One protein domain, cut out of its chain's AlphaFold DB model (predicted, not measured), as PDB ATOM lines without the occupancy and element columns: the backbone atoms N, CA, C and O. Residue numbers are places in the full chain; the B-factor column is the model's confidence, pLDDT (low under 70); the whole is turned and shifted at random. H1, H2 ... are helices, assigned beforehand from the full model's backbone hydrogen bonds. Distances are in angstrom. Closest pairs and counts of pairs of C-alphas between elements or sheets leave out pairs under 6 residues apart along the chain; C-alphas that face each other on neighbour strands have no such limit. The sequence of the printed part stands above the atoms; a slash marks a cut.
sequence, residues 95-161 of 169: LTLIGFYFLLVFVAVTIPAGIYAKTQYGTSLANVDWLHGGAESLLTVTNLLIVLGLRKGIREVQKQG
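This is residues 95 to 161 of the 169 residues of an uncharacterized protein of Chlamydomonas eustigma (UniProt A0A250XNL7). Two long helices make a slender helical hairpin, H1 and H2 side by side and close together near the start of H1, spread apart toward their link. Residues 154 to 161 stick out at one end and 118 to 123 at the other. The 67 printed residues hold H1 then H2, with no named strand, class all helix. The rod spans 59 by 18 by 10 A and is only just extended, close to loose, with a radius of gyration of the C-alphas of 16.7 A.

H1, residues 95 to 121, begins at C-alpha 95 (136.763, 201.893, 171.889) and is 37.4 A long. H2, residues 129 to 159, is 44.5 A long and ends at C-alpha 159 (126.365, 212.089, 181.848).

H1 touches H2 with residues 95 to 103 alone, and H2 touches H1 with 139 to 150 alone. The closest C-alphas, of Thr 96 and Gly 149, are 4.3 A apart. The helices run opposite ways at a shallow tilt of 12 degrees. Every O i to N i+4 pair is within hydrogen-bond range in H2, and 22 of 23 in H1.

The C-alphas farthest apart, of Gly 122 and Gly 161, are 59.2 A apart. The printed part has no cut, and the link is short. pLDDT is under 70 at residues 116 to 133 and 160 to 161.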
ATOM      1  N   LEU A  95     136.970 203.345 171.936       77.12
ATOM      2  CA  LEU A  95     136.763 201.893 171.889       77.12
ATOM      3  C   LEU A  95     136.082 201.414 170.594       77.12
ATOM      4  O   LEU A  95     136.464 200.382 170.053       77.12
ATOM      5  N   THR A  96     135.100 202.163 170.087       83.19
ATOM      6  CA  THR A  96     134.422 201.855 168.818       83.19
ATOM      7  C   THR A  96     135.363 202.061 167.640       83.19
ATOM      8  O   THR A  96     135.411 201.233 166.736       83.19
ATOM      9  N   LEU A  97     136.143 203.144 167.678       82.75
ATOM     10  CA  LEU A  97     137.123 203.472 166.650       82.75
ATOM     11  C   LEU A  97     138.167 202.349 166.530       82.75
ATOM     12  O   LEU A  97     138.360 201.818 165.442       82.75
ATOM     13  N   ILE A  98     138.724 201.880 167.654       83.94
ATOM     14  CA  ILE A  98     139.627 200.715 167.682       83.94
ATOM     15  C   ILE A  98     138.970 199.472 167.061       83.94
ATOM     16  O   ILE A  98     139.607 198.803 166.253       83.94
ATOM     17  N   GLY A  99     137.703 199.183 167.385       84.44
ATOM     18  CA  GLY A  99     136.973 198.049 166.808       84.44
ATOM     19  C   GLY A  99     136.868 198.119 165.281       84.44
ATOM     20  O   GLY A  99     137.156 197.141 164.593       84.44
ATOM     21  N   PHE A 100     136.539 199.288 164.728       86.38
ATOM     22  CA  PHE A 100     136.461 199.467 163.277       86.38
ATOM     23  C   PHE A 100     137.829 199.402 162.571       86.38
ATOM     24  O   PHE A 100     137.917 198.855 161.468       86.38
ATOM     25  N   TYR A 101     138.903 199.915 163.186       86.00
ATOM     26  CA  TYR A 101     140.267 199.761 162.658       86.00
ATOM     27  C   TYR A 101     140.736 198.305 162.708       86.00
ATOM     28  O   TYR A 101     141.346 197.818 161.758       86.00
ATOM     29  N   PHE A 102     140.416 197.596 163.788       85.44
ATOM     30  CA  PHE A 102     140.748 196.186 163.941       85.44
ATOM     31  C   PHE A 102     140.046 195.318 162.887       85.44
ATOM     32  O   PHE A 102     140.699 194.473 162.279       85.44
ATOM     33  N   LEU A 103     138.770 195.596 162.580       86.06
ATOM     34  CA  LEU A 103     138.047 194.960 161.470       86.06
ATOM     35  C   LEU A 103     138.770 195.170 160.129       86.06
ATOM     36  O   LEU A 103     138.936 194.231 159.353       86.06
ATOM     37  N   LEU A 104     139.227 196.397 159.860       87.81
ATOM     38  CA  LEU A 104     139.906 196.731 158.608       87.81
ATOM     39  C   LEU A 104     141.224 195.966 158.451       87.81
ATOM     40  O   LEU A 104     141.487 195.396 157.393       87.81
ATOM     41  N   VAL A 105     142.035 195.925 159.511       86.12
ATOM     42  CA  VAL A 105     143.307 195.187 159.533       86.12
ATOM     43  C   VAL A 105     143.061 193.687 159.403       86.12
ATOM     44  O   VAL A 105     143.738 193.020 158.625       86.12
ATOM     45  N   PHE A 106     142.062 193.154 160.107       84.75
ATOM     46  CA  PHE A 106     141.672 191.753 160.003       84.75
ATOM     47  C   PHE A 106     141.321 191.368 158.563       84.75
ATOM     48  O   PHE A 106     141.829 190.371 158.046       84.75
ATOM     49  N   VAL A 107     140.510 192.172 157.875       85.38
ATOM     50  CA  VAL A 107     140.152 191.886 156.482       85.38
ATOM     51  C   VAL A 107     141.358 192.030 155.544       85.38
ATOM     52  O   VAL A 107     141.568 191.193 154.666       85.38
ATOM     53  N   ALA A 108     142.225 193.017 155.780       84.69
ATOM     54  CA  ALA A 108     143.459 193.187 155.016       84.69
ATOM     55  C   ALA A 108     144.429 191.997 155.153       84.69
ATOM     56  O   ALA A 108     145.146 191.697 154.205       84.69
ATOM     57  N   VAL A 109     144.442 191.309 156.300       83.25
ATOM     58  CA  VAL A 109     145.277 190.117 156.548       83.25
ATOM     59  C   VAL A 109     144.613 188.832 156.043       83.25
ATOM     60  O   VAL A 109     145.285 187.954 155.497       83.25
ATOM     61  N   THR A 110     143.294 188.710 156.186       78.81
ATOM     62  CA  THR A 110     142.558 187.499 155.787       78.81
ATOM     63  C   THR A 110     142.461 187.323 154.275       78.81
ATOM     64  O   THR A 110     142.427 186.183 153.816       78.81
ATOM     65  N   ILE A 111     142.498 188.400 153.481       81.44
ATOM     66  CA  ILE A 111     142.524 188.306 152.011       81.44
ATOM     67  C   ILE A 111     143.812 187.612 151.510       81.44
ATOM     68  O   ILE A 111     143.698 186.591 150.827       81.44
ATOM     69  N   PRO A 112     145.033 188.070 151.865       75.50
ATOM     70  CA  PRO A 112     146.269 187.351 151.572       75.50
ATOM     71  C   PRO A 112     146.278 185.943 152.155       75.50
ATOM     72  O   PRO A 112     146.629 185.008 151.441       75.50
ATOM     73  N   ALA A 113     145.866 185.766 153.415       75.19
ATOM     74  CA  ALA A 113     145.820 184.442 154.038       75.19
ATOM     75  C   ALA A 113     144.921 183.472 153.249       75.19
ATOM     76  O   ALA A 113     145.283 182.312 153.053       75.19
ATOM     77  N   GLY A 114     143.800 183.970 152.715       71.44
ATOM     78  CA  GLY A 114     142.904 183.249 151.814       71.44
ATOM     79  C   GLY A 114     143.589 182.778 150.533       71.44
ATOM     80  O   GLY A 114     143.459 181.618 150.137       71.44
ATOM     81  N   ILE A 115     144.362 183.667 149.907       72.25
ATOM     82  CA  ILE A 115     145.140 183.355 148.702       72.25
ATOM     83  C   ILE A 115     146.253 182.344 149.025       72.25
ATOM     84  O   ILE A 115     146.387 181.349 148.314       72.25
ATOM     85  N   TYR A 116     147.008 182.544 150.110       67.31
ATOM     86  CA  TYR A 116     148.110 181.666 150.529       67.31
ATOM     87  C   TYR A 116     147.654 180.247 150.869       67.31
ATOM     88  O   TYR A 116     148.303 179.271 150.494       67.31
ATOM     89  N   ALA A 117     146.519 180.109 151.546       65.06
ATOM     90  CA  ALA A 117     145.988 178.795 151.864       65.06
ATOM     91  C   ALA A 117     145.536 178.038 150.594       65.06
ATOM     92  O   ALA A 117     145.715 176.822 150.512       65.06
ATOM     93  N   LYS A 118     145.065 178.745 149.554       59.75
ATOM     94  CA  LYS A 118     144.742 178.143 148.248       59.75
ATOM     95  C   LYS A 118     145.989 177.707 147.463       59.75
ATOM     96  O   LYS A 118     145.925 176.703 146.759       59.75
ATOM     97  N   THR A 119     147.106 178.434 147.563       57.81
ATOM     98  CA  THR A 119     148.334 178.140 146.797       57.81
ATOM     99  C   THR A 119     149.213 177.059 147.422       57.81
ATOM    100  O   THR A 119     149.953 176.413 146.687       57.81
ATOM    101  N   GLN A 120     149.133 176.836 148.739       54.12
ATOM    102  CA  GLN A 120     149.988 175.863 149.435       54.12
ATOM    103  C   GLN A 120     149.324 174.507 149.722       54.12
ATOM    104  O   GLN A 120     150.044 173.521 149.825       54.12
ATOM    105  N   TYR A 121     147.990 174.414 149.823       50.31
ATOM    106  CA  TYR A 121     147.355 173.198 150.364       50.31
ATOM    107  C   TYR A 121     146.424 172.420 149.428       50.31
ATOM    108  O   TYR A 121     146.082 171.293 149.763       50.31
ATOM    109  N   GLY A 122     146.012 172.937 148.261       55.19
ATOM    110  CA  GLY A 122     145.208 172.164 147.287       55.19
ATOM    111  C   GLY A 122     143.852 171.625 147.798       55.19
ATOM    112  O   GLY A 122     143.137 170.955 147.059       55.19
ATOM    113  N   THR A 123     143.477 171.942 149.039       46.72
ATOM    114  CA  THR A 123     142.255 171.536 149.738       46.72
ATOM    115  C   THR A 123     141.627 172.759 150.403       46.72
ATOM    116  O   THR A 123     142.342 173.651 150.861       46.72
ATOM    117  N   SER A 124     140.293 172.812 150.452       45.44
ATOM    118  CA  SER A 124     139.521 173.923 151.026       45.44
ATOM    119  C   SER A 124     140.019 174.356 152.409       45.44
ATOM    120  O   SER A 124     140.229 173.527 153.290       45.44
ATOM    121  N   LEU A 125     140.083 175.677 152.620       48.97
ATOM    122  CA  LEU A 125     140.382 176.380 153.882       48.97
ATOM    123  C   LEU A 125     139.547 175.946 155.108       48.97
ATOM    124  O   LEU A 125     139.799 176.422 156.209       48.97
ATOM    125  N   ALA A 126     138.566 175.062 154.931       47.31
ATOM    126  CA  ALA A 126     137.686 174.542 155.972       47.31
ATOM    127  C   ALA A 126     138.336 173.485 156.892       47.31
ATOM    128  O   ALA A 126     137.698 173.077 157.850       47.31
ATOM    129  N   ASN A 127     139.567 173.027 156.619       50.50
ATOM    130  CA  ASN A 127     140.233 171.969 157.405       50.50
ATOM    131  C   ASN A 127     141.355 172.482 158.330       50.50
ATOM    132  O   ASN A 127     142.071 171.692 158.939       50.50
ATOM    133  N   VAL A 128     141.571 173.799 158.413       48.56
ATOM    134  CA  VAL A 128     142.506 174.383 159.389       48.56
ATOM    135  C   VAL A 128     141.670 175.020 160.488       48.56
ATOM    136  O   VAL A 128     141.458 176.234 160.503       48.56
ATOM    137  N   ASP A 129     141.158 174.179 161.389       55.25
ATOM    138  CA  ASP A 129     140.208 174.547 162.453       55.25
ATOM    139  C   ASP A 129     140.667 175.762 163.281       55.25
ATOM    140  O   ASP A 129     139.860 176.556 163.761       55.25
ATOM    141  N   TRP A 130     141.982 175.975 163.375       57.69
ATOM    142  CA  TRP A 130     142.581 177.111 164.070       57.69
ATOM    143  C   TRP A 130     142.292 178.468 163.410       57.69
ATOM    144  O   TRP A 130     142.022 179.449 164.103       57.69
ATOM    145  N   LEU A 131     142.363 178.562 162.078       66.12
ATOM    146  CA  LEU A 131     142.186 179.839 161.378       66.12
ATOM    147  C   LEU A 131     140.702 180.176 161.207       66.12
ATOM    148  O   LEU A 131     140.330 181.345 161.289       66.12
ATOM    149  N   HIS A 132     139.858 179.157 161.021       69.50
ATOM    150  CA  HIS A 132     138.409 179.325 160.935       69.50
ATOM    151  C   HIS A 132     137.815 179.730 162.292       69.50
ATOM    152  O   HIS A 132     137.195 180.788 162.387       69.50
ATOM    153  N   GLY A 133     138.129 178.995 163.366       69.06
ATOM    154  CA  GLY A 133     137.742 179.391 164.725       69.06
ATOM    155  C   GLY A 133     138.380 180.717 165.164       69.06
ATOM    156  O   GLY A 133     137.765 181.516 165.876       69.06
ATOM    157  N   GLY A 134     139.593 181.016 164.686       74.12
ATOM    158  CA  GLY A 134     140.242 182.316 164.863       74.12
ATOM    159  C   GLY A 134     139.465 183.456 164.202       74.12
ATOM    160  O   GLY A 134     139.237 184.485 164.832       74.12
ATOM    161  N   ALA A 135     138.998 183.270 162.967       76.69
ATOM    162  CA  ALA A 135     138.178 184.257 162.269       76.69
ATOM    163  C   ALA A 135     136.825 184.480 162.966       76.69
ATOM    164  O   ALA A 135     136.419 185.627 163.162       76.69
ATOM    165  N   GLU A 136     136.155 183.410 163.396       80.38
ATOM    166  CA  GLU A 136     134.862 183.483 164.090       80.38
ATOM    167  C   GLU A 136     134.962 184.178 165.457       80.38
ATOM    168  O   GLU A 136     134.171 185.074 165.784       80.38
ATOM    169  N   SER A 137     135.966 183.813 166.258       82.88
ATOM    170  CA  SER A 137     136.196 184.425 167.572       82.88
ATOM    171  C   SER A 137     136.625 185.890 167.457       82.88
ATOM    172  O   SER A 137     136.138 186.738 168.206       82.88
ATOM    173  N   LEU A 138     137.469 186.228 166.481       82.69
ATOM    174  CA  LEU A 138     137.939 187.593 166.254       82.69
ATOM    175  C   LEU A 138     136.802 188.511 165.788       82.69
ATOM    176  O   LEU A 138     136.667 189.635 166.282       82.69
ATOM    177  N   LEU A 139     135.922 188.019 164.915       86.69
ATOM    178  CA  LEU A 139     134.728 188.754 164.495       86.69
ATOM    179  C   LEU A 139     133.771 188.971 165.683       86.69
ATOM    180  O   LEU A 139     133.253 190.075 165.869       86.69
ATOM    181  N   THR A 140     133.634 187.977 166.564       89.38
ATOM    182  CA  THR A 140     132.862 188.096 167.814       89.38
ATOM    183  C   THR A 140     133.429 189.175 168.745       89.38
ATOM    184  O   THR A 140     132.685 190.031 169.232       89.38
ATOM    185  N   VAL A 141     134.749 189.193 168.958       88.00
ATOM    186  CA  VAL A 141     135.426 190.221 169.770       88.00
ATOM    187  C   VAL A 141     135.257 191.609 169.150       88.00
ATOM    188  O   VAL A 141     134.966 192.570 169.862       88.00
ATOM    189  N   THR A 142     135.373 191.722 167.827       84.81
ATOM    190  CA  THR A 142     135.209 192.993 167.106       84.81
ATOM    191  C   THR A 142     133.802 193.558 167.282       84.81
ATOM    192  O   THR A 142     133.642 194.727 167.641       84.81
ATOM    193  N   ASN A 143     132.779 192.716 167.123       89.81
ATOM    194  CA  ASN A 143     131.388 193.103 167.344       89.81
ATOM    195  C   ASN A 143     131.153 193.565 168.790       89.81
ATOM    196  O   ASN A 143     130.501 194.586 169.019       89.81
ATOM    197  N   LEU A 144     131.738 192.871 169.773       89.88
ATOM    198  CA  LEU A 144     131.651 193.263 171.180       89.88
ATOM    199  C   LEU A 144     132.323 194.621 171.443       89.88
ATOM    200  O   LEU A 144     131.743 195.465 172.127       89.88
ATOM    201  N   LEU A 145     133.515 194.863 170.887       86.00
ATOM    202  CA  LEU A 145     134.226 196.139 171.025       86.00
ATOM    203  C   LEU A 145     133.422 197.310 170.447       86.00
ATOM    204  O   LEU A 145     133.320 198.355 171.094       86.00
ATOM    205  N   ILE A 146     132.803 197.124 169.277       87.12
ATOM    206  CA  ILE A 146     131.962 198.143 168.633       87.12
ATOM    207  C   ILE A 146     130.752 198.476 169.515       87.12
ATOM    208  O   ILE A 146     130.529 199.652 169.819       87.12
ATOM    209  N   VAL A 147     130.014 197.462 169.985       90.19
ATOM    210  CA  VAL A 147     128.818 197.640 170.831       90.19
ATOM    211  C   VAL A 147     129.170 198.282 172.172       90.19
ATOM    212  O   VAL A 147     128.505 199.227 172.603       90.19
ATOM    213  N   LEU A 148     130.225 197.809 172.841       87.81
ATOM    214  CA  LEU A 148     130.671 198.380 174.113       87.81
ATOM    215  C   LEU A 148     131.170 199.811 173.946       87.81
ATOM    216  O   LEU A 148     130.895 200.652 174.802       87.81
ATOM    217  N   GLY A 149     131.878 200.104 172.857       85.25
ATOM    218  CA  GLY A 149     132.298 201.459 172.546       85.25
ATOM    219  C   GLY A 149     131.101 202.381 172.342       85.25
ATOM    220  O   GLY A 149     131.040 203.426 172.986       85.25
ATOM    221  N   LEU A 150     130.095 201.957 171.572       88.12
ATOM    222  CA  LEU A 150     128.918 202.778 171.292       88.12
ATOM    223  C   LEU A 150     128.085 203.002 172.563       88.12
ATOM    224  O   LEU A 150     127.686 204.128 172.859       88.12
ATOM    225  N   ARG A 151     127.928 201.957 173.389       86.94
ATOM    226  CA  ARG A 151     127.295 202.045 174.715       86.94
ATOM    227  C   ARG A 151     128.029 203.014 175.641       86.94
ATOM    228  O   ARG A 151     127.374 203.745 176.382       86.94
ATOM    229  N   LYS A 152     129.367 203.022 175.630       84.75
ATOM    230  CA  LYS A 152     130.158 204.005 176.388       84.75
ATOM    231  C   LYS A 152     129.913 205.418 175.862       84.75
ATOM    232  O   LYS A 152     129.654 206.296 176.669       84.75
ATOM    233  N   GLY A 153     129.889 205.620 174.544       84.56
ATOM    234  CA  GLY A 153     129.585 206.923 173.941       84.56
ATOM    235  C   GLY A 153     128.254 207.508 174.378       84.56
ATOM    236  O   GLY A 153     128.207 208.637 174.851       84.56
ATOM    237  N   ILE A 154     127.189 206.710 174.299       85.12
ATOM    238  CA  ILE A 154     125.850 207.139 174.724       85.12
ATOM    239  C   ILE A 154     125.839 207.490 176.218       85.12
ATOM    240  O   ILE A 154     125.244 208.490 176.607       85.12
ATOM    241  N   ARG A 155     126.524 206.705 177.062       84.38
ATOM    242  CA  ARG A 155     126.610 206.966 178.510       84.38
ATOM    243  C   ARG A 155     127.378 208.240 178.847       84.38
ATOM    244  O   ARG A 155     126.979 208.939 179.771       84.38
ATOM    245  N   GLU A 156     128.453 208.539 178.124       83.38
ATOM    246  CA  GLU A 156     129.201 209.786 178.307       83.38
ATOM    247  C   GLU A 156     128.366 211.000 177.876       83.38
ATOM    248  O   GLU A 156     128.310 211.983 178.607       83.38
ATOM    249  N   VAL A 157     127.622 210.905 176.766       82.00
ATOM    250  CA  VAL A 157     126.678 211.959 176.342       82.00
ATOM    251  C   VAL A 157     125.552 212.152 177.366       82.00
ATOM    252  O   VAL A 157     125.211 213.283 177.692       82.00
ATOM    253  N   GLN A 158     125.000 211.069 177.925       80.94
ATOM    254  CA  GLN A 158     123.968 211.141 178.970       80.94
ATOM    255  C   GLN A 158     124.483 211.765 180.273       80.94
ATOM    256  O   GLN A 158     123.763 212.537 180.897       80.94
ATOM    257  N   LYS A 159     125.724 211.462 180.678       76.81
ATOM    258  CA  LYS A 159     126.365 212.089 181.848       76.81
ATOM    259  C   LYS A 159     126.617 213.587 181.668       76.81
ATOM    260  O   LYS A 159     126.700 214.288 182.664       76.81
ATOM    261  N   GLN A 160     126.749 214.058 180.428       68.62
ATOM    262  CA  GLN A 160     126.902 215.477 180.090       68.62
ATOM    263  C   GLN A 160     125.550 216.193 179.861       68.62
ATOM    264  O   GLN A 160     125.533 217.349 179.439       68.62
ATOM    265  N   GLY A 161     124.415 215.526 180.130       63.88
ATOM    266  CA  GLY A 161     123.086 216.148 180.205       63.88
ATOM    267  C   GLY A 161     122.972 217.161 181.361       63.88
ATOM    268  O   GLY A 161     123.819 217.154 182.244       63.88
TER     269      GLY A 161